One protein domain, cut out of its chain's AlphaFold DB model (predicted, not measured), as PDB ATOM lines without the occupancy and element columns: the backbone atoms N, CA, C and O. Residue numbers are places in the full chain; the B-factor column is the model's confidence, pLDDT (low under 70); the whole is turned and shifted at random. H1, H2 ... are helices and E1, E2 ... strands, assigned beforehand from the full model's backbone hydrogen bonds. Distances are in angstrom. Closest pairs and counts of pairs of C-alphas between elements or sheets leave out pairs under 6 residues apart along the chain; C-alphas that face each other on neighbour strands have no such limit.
ATOM      1  N   ALA A  17      58.082 -28.205   7.907       61.75
ATOM      2  CA  ALA A  17      58.758 -28.635   6.693       61.75
ATOM      3  C   ALA A  17      59.444 -27.427   6.044       61.75
ATOM      4  O   ALA A  17      58.896 -26.321   6.036       61.75
ATOM      5  N   SER A  18      60.653 -27.618   5.512       72.94
ATOM      6  CA  SER A  18      61.370 -26.508   4.894       72.94
ATOM      7  C   SER A  18      60.631 -26.036   3.635       72.94
ATOM      8  O   SER A  18      59.949 -26.807   2.957       72.94
ATOM      9  N   GLN A  19      60.792 -24.762   3.264       72.12
ATOM     10  CA  GLN A  19      60.208 -24.219   2.028       72.12
ATOM     11  C   GLN A  19      60.645 -25.017   0.781       72.12
ATOM     12  O   GLN A  19      59.919 -25.089  -0.215       72.12
ATOM     13  N   HIS A  20      61.831 -25.630   0.844       75.06
ATOM     14  CA  HIS A  20      62.352 -26.515  -0.190       75.06
ATOM     15  C   HIS A  20      61.544 -27.818  -0.277       75.06
ATOM     16  O   HIS A  20      61.128 -28.193  -1.375       75.06
ATOM     17  N   ASP A  21      61.227 -28.433   0.866       80.75
ATOM     18  CA  ASP A  21      60.402 -29.644   0.939       80.75
ATOM     19  C   ASP A  21      58.986 -29.385   0.419       80.75
ATOM     20  O   ASP A  21      58.460 -30.174  -0.364       80.75
ATOM     21  N   ILE A  22      58.386 -28.245   0.775       83.12
ATOM     22  CA  ILE A  22      57.054 -27.857   0.284       83.12
ATOM     23  C   ILE A  22      57.068 -27.705  -1.245       83.12
ATOM     24  O   ILE A  22      56.175 -28.201  -1.930       83.12
ATOM     25  N   SER A  23      58.088 -27.047  -1.804       84.50
ATOM     26  CA  SER A  23      58.208 -26.840  -3.254       84.50
ATOM     27  C   SER A  23      58.436 -28.151  -4.016       84.50
ATOM     28  O   SER A  23      57.813 -28.380  -5.057       84.50
ATOM     29  N   ALA A  24      59.287 -29.037  -3.492       84.81
ATOM     30  CA  ALA A  24      59.568 -30.336  -4.098       84.81
ATOM     31  C   ALA A  24      58.329 -31.246  -4.092       84.81
ATOM     32  O   ALA A  24      57.925 -31.744  -5.145       84.81
ATOM     33  N   ASN A  25      57.669 -31.387  -2.937       84.31
ATOM     34  CA  ASN A  25      56.464 -32.209  -2.804       84.31
ATOM     35  C   ASN A  25      55.291 -31.637  -3.616       84.31
ATOM     36  O   ASN A  25      54.538 -32.388  -4.230       84.31
ATOM     37  N   ARG A  26      55.167 -30.306  -3.717       88.38
ATOM     38  CA  ARG A  26      54.194 -29.660  -4.608       88.38
ATOM     39  C   ARG A  26      54.396 -30.069  -6.064       88.38
ATOM     40  O   ARG A  26      53.432 -30.460  -6.715       88.38
ATOM     41  N   LYS A  27      55.625 -29.982  -6.581       82.06
ATOM     42  CA  LYS A  27      55.931 -30.373  -7.969       82.06
ATOM     43  C   LYS A  27      55.632 -31.850  -8.216       82.06
ATOM     44  O   LYS A  27      55.068 -32.182  -9.253       82.06
ATOM     45  N   GLN A  28      55.957 -32.711  -7.252       79.56
ATOM     46  CA  GLN A  28      55.650 -34.140  -7.301       79.56
ATOM     47  C   GLN A  28      54.136 -34.396  -7.412       79.56
ATOM     48  O   GLN A  28      53.700 -35.130  -8.298       79.56
ATOM     49  N   VAL A  29      53.330 -33.709  -6.594       73.81
ATOM     50  CA  VAL A  29      51.862 -33.806  -6.632       73.81
ATOM     51  C   VAL A  29      51.282 -33.251  -7.937       73.81
ATOM     52  O   VAL A  29      50.408 -33.888  -8.525       73.81
ATOM     53  N   ILE A  30      51.794 -32.122  -8.448       77.75
ATOM     54  CA  ILE A  30      51.392 -31.560  -9.755       77.75
ATOM     55  C   ILE A  30      51.696 -32.536 -10.901       77.75
ATOM     56  O   ILE A  30      50.896 -32.666 -11.823       77.75
ATOM     57  N   ALA A  31      52.815 -33.260 -10.828       73.19
ATOM     58  CA  ALA A  31      53.186 -34.284 -11.805       73.19
ATOM     59  C   ALA A  31      52.349 -35.577 -11.697       73.19
ATOM     60  O   ALA A  31      52.519 -36.488 -12.505       73.19
ATOM     61  N   GLY A  32      51.437 -35.663 -10.722       63.91
ATOM     62  CA  GLY A  32      50.529 -36.792 -10.536       63.91
ATOM     63  C   GLY A  32      51.009 -37.849  -9.542       63.91
ATOM     64  O   GLY A  32      50.331 -38.866  -9.384       63.91
ATOM     65  N   ASP A  33      52.122 -37.627  -8.841       73.25
ATOM     66  CA  ASP A  33      52.538 -38.483  -7.731       73.25
ATOM     67  C   ASP A  33      51.990 -37.947  -6.401       73.25
ATOM     68  O   ASP A  33      52.509 -37.020  -5.781       73.25
ATOM     69  N   TRP A  34      50.912 -38.582  -5.953       71.12
ATOM     70  CA  TRP A  34      50.177 -38.226  -4.740       71.12
ATOM     71  C   TRP A  34      50.752 -38.849  -3.465       71.12
ATOM     72  O   TRP A  34      50.128 -38.759  -2.408       71.12
ATOM     73  N   SER A  35      51.911 -39.508  -3.528       67.81
ATOM     74  CA  SER A  35      52.485 -40.223  -2.382       67.81
ATOM     75  C   SER A  35      52.667 -39.362  -1.118       67.81
ATOM     76  O   SER A  35      52.302 -39.856  -0.048       67.81
ATOM     77  N   PRO A  36      53.124 -38.092  -1.192       71.19
ATOM     78  CA  PRO A  36      53.233 -37.224  -0.010       71.19
ATOM     79  C   PRO A  36      51.882 -36.973   0.680       71.19
ATOM     80  O   PRO A  36      51.779 -36.986   1.906       71.19
ATOM     81  N   ILE A  37      50.814 -36.823  -0.111       62.44
ATOM     82  CA  ILE A  37      49.448 -36.648   0.398       62.44
ATOM     83  C   ILE A  37      48.912 -37.965   0.973       62.44
ATOM     84  O   ILE A  37      48.333 -37.996   2.057       62.44
ATOM     85  N   ASN A  38      49.130 -39.080   0.272       59.22
ATOM     86  CA  ASN A  38      48.626 -40.398   0.666       59.22
ATOM     87  C   ASN A  38      49.243 -40.918   1.970       59.22
ATOM     88  O   ASN A  38      48.589 -41.665   2.694       59.22
ATOM     89  N   ARG A  39      50.489 -40.534   2.270       69.56
ATOM     90  CA  ARG A  39      51.159 -40.856   3.539       69.56
ATOM     91  C   ARG A  39      50.747 -39.931   4.690       69.56
ATOM     92  O   ARG A  39      51.128 -40.191   5.825       69.56
ATOM     93  N   GLY A  40      49.955 -38.892   4.415       59.66
ATOM     94  CA  GLY A  40      49.535 -37.903   5.411       59.66
ATOM     95  C   GLY A  40      50.657 -36.959   5.846       59.66
ATOM     96  O   GLY A  40      50.561 -36.362   6.912       59.66
ATOM     97  N   GLU A  41      51.721 -36.842   5.048       74.50
ATOM     98  CA  GLU A  41      52.861 -35.959   5.331       74.50
ATOM     99  C   GLU A  41      52.509 -34.496   5.043       74.50
ATOM    100  O   GLU A  41      52.972 -33.601   5.745       74.50
ATOM    101  N   PHE A  42      51.658 -34.272   4.036       70.06
ATOM    102  CA  PHE A  42      51.169 -32.959   3.624       70.06
ATOM    103  C   PHE A  42      49.693 -33.028   3.226       70.06
ATOM    104  O   PHE A  42      49.217 -34.037   2.702       70.06
ATOM    105  N   THR A  43      48.974 -31.926   3.404       68.94
ATOM    106  CA  THR A  43      47.686 -31.670   2.752       68.94
ATOM    107  C   THR A  43      47.886 -30.879   1.458       68.94
ATOM    108  O   THR A  43      48.930 -30.259   1.241       68.94
ATOM    109  N   LEU A  44      46.876 -30.854   0.578       72.69
ATOM    110  CA  LEU A  44      46.912 -29.971  -0.594       72.69
ATOM    111  C   LEU A  44      47.101 -28.507  -0.172       72.69
ATOM    112  O   LEU A  44      47.899 -27.796  -0.782       72.69
ATOM    113  N   ALA A  45      46.450 -28.094   0.918       75.88
ATOM    114  CA  ALA A  45      46.573 -26.750   1.466       75.88
ATOM    115  C   ALA A  45      48.000 -26.432   1.950       75.88
ATOM    116  O   ALA A  45      48.497 -25.345   1.651       75.88
ATOM    117  N   ASP A  46      48.691 -27.376   2.600       80.88
ATOM    118  CA  ASP A  46      50.100 -27.209   3.010       80.88
ATOM    119  C   ASP A  46      51.013 -26.989   1.800       80.88
ATOM    120  O   ASP A  46      51.965 -26.208   1.837       80.88
ATOM    121  N   LEU A  47      50.681 -27.636   0.681       83.06
ATOM    122  CA  LEU A  47      51.371 -27.447  -0.587       83.06
ATOM    123  C   LEU A  47      50.898 -26.202  -1.341       83.06
ATOM    124  O   LEU A  47      51.426 -25.931  -2.412       83.06
ATOM    125  N   GLY A  48      49.963 -25.401  -0.831       82.12
ATOM    126  CA  GLY A  48      49.423 -24.252  -1.564       82.12
ATOM    127  C   GLY A  48      48.645 -24.656  -2.819       82.12
ATOM    128  O   GLY A  48      48.571 -23.890  -3.779       82.12
ATOM    129  N   LEU A  49      48.061 -25.853  -2.812       79.06
ATOM    130  CA  LEU A  49      47.234 -26.409  -3.872       79.06
ATOM    131  C   LEU A  49      45.810 -26.667  -3.368       79.06
ATOM    132  O   LEU A  49      45.547 -26.769  -2.173       79.06
ATOM    133  N   ARG A  50      44.878 -26.812  -4.302       70.00
ATOM    134  CA  ARG A  50      43.547 -27.385  -4.073       70.00
ATOM    135  C   ARG A  50      43.049 -28.013  -5.372       70.00
ATOM    136  O   ARG A  50      43.633 -27.801  -6.429       70.00
ATOM    137  N   HIS A  51      41.951 -28.754  -5.321       69.06
ATOM    138  CA  HIS A  51      41.315 -29.289  -6.524       69.06
ATOM    139  C   HIS A  51      40.040 -28.491  -6.838       69.06
ATOM    140  O   HIS A  51      39.161 -28.379  -5.984       69.06
ATOM    141  N   ASN A  52      39.911 -27.939  -8.051       58.09
ATOM    142  CA  ASN A  52      38.673 -27.269  -8.504       58.09
ATOM    143  C   ASN A  52      37.776 -28.197  -9.321       58.09
ATOM    144  O   ASN A  52      36.871 -27.769 -10.024       58.09
ATOM    145  N   GLY A  53      38.076 -29.481  -9.333       50.44
ATOM    146  CA  GLY A  53      37.251 -30.438 -10.026       50.44
ATOM    147  C   GLY A  53      37.555 -30.676 -11.501       50.44
ATOM    148  O   GLY A  53      37.273 -31.777 -11.969       50.44
ATOM    149  N   ASN A  54      38.204 -29.724 -12.169       49.72
ATOM    150  CA  ASN A  54      38.810 -29.907 -13.490       49.72
ATOM    151  C   ASN A  54      40.303 -30.254 -13.394       49.72
ATOM    152  O   ASN A  54      40.893 -30.720 -14.365       49.72
ATOM    153  N   GLY A  55      40.912 -30.049 -12.227       60.22
ATOM    154  CA  GLY A  55      42.286 -30.431 -11.943       60.22
ATOM    155  C   GLY A  55      42.823 -29.758 -10.687       60.22
ATOM    156  O   GLY A  55      42.084 -29.145  -9.905       60.22
ATOM    157  N   LEU A  56      44.135 -29.887 -10.502       71.12
ATOM    158  CA  LEU A  56      44.869 -29.147  -9.487       71.12
ATOM    159  C   LEU A  56      44.920 -27.667  -9.859       71.12
ATOM    160  O   LEU A  56      45.238 -27.298 -10.989       71.12
ATOM    161  N   VAL A  57      44.636 -26.820  -8.880       69.56
ATOM    162  CA  VAL A  57      44.745 -25.370  -8.990       69.56
ATOM    163  C   VAL A  57      45.505 -24.807  -7.803       69.56
ATOM    164  O   VAL A  57      45.571 -25.412  -6.730       69.56
ATOM    165  N   TRP A  58      46.039 -23.611  -7.989       80.81
ATOM    166  CA  TRP A  58      46.663 -22.846  -6.925       80.81
ATOM    167  C   TRP A  58      45.662 -22.490  -5.823       80.81
ATOM    168  O   TRP A  58      44.513 -22.120  -6.089       80.81
ATOM    169  N   LEU A  59      46.097 -22.619  -4.568       76.56
ATOM    170  CA  LEU A  59      45.227 -22.506  -3.399       76.56
ATOM    171  C   LEU A  59      44.581 -21.131  -3.266       76.56
ATOM    172  O   LEU A  59      43.448 -21.075  -2.801       76.56
ATOM    173  N   ARG A  60      45.245 -20.034  -3.635       73.12
ATOM    174  CA  ARG A  60      44.710 -18.675  -3.476       73.12
ATOM    175  C   ARG A  60      44.076 -18.172  -4.765       73.12
ATOM    176  O   ARG A  60      42.935 -17.720  -4.716       73.12
ATOM    177  N   SER A  61      44.762 -18.274  -5.902       71.75
ATOM    178  CA  SER A  61      44.237 -17.777  -7.181       71.75
ATOM    179  C   SER A  61      43.142 -18.666  -7.779       71.75
ATOM    180  O   SER A  61      42.246 -18.171  -8.456       71.75
ATOM    181  N   GLY A  62      43.169 -19.978  -7.525       66.81
ATOM    182  CA  GLY A  62      42.264 -20.930  -8.172       66.81
ATOM    183  C   GLY A  62      42.551 -21.198  -9.644       66.81
ATOM    184  O   GLY A  62      41.767 -21.911 -10.267       66.81
ATOM    185  N   VAL A  63      43.646 -20.655 -10.175       69.75
ATOM    186  CA  VAL A  63      44.122 -20.888 -11.543       69.75
ATOM    187  C   VAL A  63      44.723 -22.285 -11.643       69.75
ATOM    188  O   VAL A  63      45.362 -22.755 -10.697       69.75
ATOM    189  N   SER A  64      44.519 -22.946 -12.782       74.50
ATOM    190  CA  SER A  64      45.099 -24.260 -13.058       74.50
ATOM    191  C   SER A  64      46.618 -24.241 -12.877       74.50
ATOM    192  O   SER A  64      47.299 -23.329 -13.346       74.50
ATOM    193  N   VAL A  65      47.171 -25.282 -12.250       72.75
ATOM    194  CA  VAL A  65      48.634 -25.441 -12.121       72.75
ATOM    195  C   VAL A  65      49.338 -25.647 -13.467       72.75
ATOM    196  O   VAL A  65      50.559 -25.589 -13.530       72.75
ATOM    197  N   HIS A  66      48.580 -25.898 -14.539       76.00
ATOM    198  CA  HIS A  66      49.097 -25.995 -15.908       76.00
ATOM    199  C   HIS A  66      49.023 -24.668 -16.679       76.00
ATOM    200  O   HIS A  66      49.594 -24.563 -17.759       76.00
ATOM    201  N   GLU A  67      48.317 -23.671 -16.143       70.75
ATOM    202  CA  GLU A  67      48.177 -22.336 -16.744       70.75
ATOM    203  C   GLU A  67      49.077 -21.299 -16.061       70.75
ATOM    204  O   GLU A  67      49.387 -20.268 -16.654       70.75
ATOM    205  N   ALA A  68      49.503 -21.556 -14.820       74.44
ATOM    206  CA  ALA A  68      50.381 -20.677 -14.059       74.44
ATOM    207  C   ALA A  68      51.429 -21.468 -13.267       74.44
ATOM    208  O   ALA A  68      51.101 -22.452 -12.606       74.44
ATOM    209  N   ASP A  69      52.669 -20.973 -13.251       77.88
ATOM    210  CA  ASP A  69      53.794 -21.610 -12.550       77.88
ATOM    211  C   ASP A  69      53.793 -21.378 -11.029       77.88
ATOM    212  O   ASP A  69      54.486 -22.078 -10.285       77.88
ATOM    213  N   HIS A  70      53.052 -20.375 -10.547       80.00
ATOM    214  CA  HIS A  70      52.960 -20.041  -9.127       80.00
ATOM    215  C   HIS A  70      51.636 -19.359  -8.768       80.00
ATOM    216  O   HIS A  70      50.936 -18.798  -9.611       80.00
ATOM    217  N   ASP A  71      51.315 -19.380  -7.475       79.88
ATOM    218  CA  ASP A  71      50.115 -18.754  -6.934       79.88
ATOM    219  C   ASP A  71      50.292 -17.236  -6.786       79.88
ATOM    220  O   ASP A  71      50.818 -16.751  -5.783       79.88
ATOM    221  N   ALA A  72      49.835 -16.476  -7.780       75.88
ATOM    222  CA  ALA A  72      49.818 -15.012  -7.726       75.88
ATOM    223  C   ALA A  72      48.763 -14.446  -6.748       75.88
ATOM    224  O   ALA A  72      48.687 -13.233  -6.546       75.88
ATOM    225  N   GLY A  73      47.938 -15.303  -6.132       64.50
ATOM    226  CA  GLY A  73      46.791 -14.875  -5.342       64.50
ATOM    227  C   GLY A  73      45.717 -14.174  -6.178       64.50
ATOM    228  O   GLY A  73      45.748 -14.162  -7.406       64.50
ATOM    229  N   ILE A  74      44.722 -13.606  -5.498       58.47
ATOM    230  CA  ILE A  74      43.654 -12.837  -6.147       58.47
ATOM    231  C   ILE A  74      44.182 -11.416  -6.382       58.47
ATOM    232  O   ILE A  74      44.282 -10.625  -5.441       58.47
TER     233      ILE A  74
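This is residues 17 to 74 of the 230 residues of an uncharacterized protein of Klebsiella pneumoniae (UniProt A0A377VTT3). With little regular structure, this is a small loop-rich body: helix H1 and short helix H2 at one end, the tiny hairpin E1 and E2 at the other, with unnamed residues 59 to 74 beyond it. The 58 printed residues include H1, H2, E1, E2 in that order, a mixed class with only 22 residues in named elements; the two strands are antiparallel. The whole is compact, radius of gyration of the C-alphas 10.6 A, spanning 28 by 22 by 15 A.

Start at H1, residues 19 to 30, where every O i to N i+4 pair is within hydrogen-bond range. With residues 25 to 29 alone it touches H2, residues 35 to 38, too short for such a pair; the closest C-alphas, Asn 25 and Pro 36, are 6.6 A apart. Further on, E1, residues 49 to 51, and E2, residues 56 to 58, form an antiparallel hairpin at 135 degrees; find N 57 and O 50 at 2.8 A. H2 and E2 are apart.

Find C-alpha 19 at (60.208, -24.219, 2.028); H1 runs 16.4 A from there. E2 ends at C-alpha 58, (46.663, -22.846, -6.925).

The printed part has no cut and no long link between named elements. Mean pLDDT of the printed part is 72.4; look for values under 70 at residues 51 to 55, for instance.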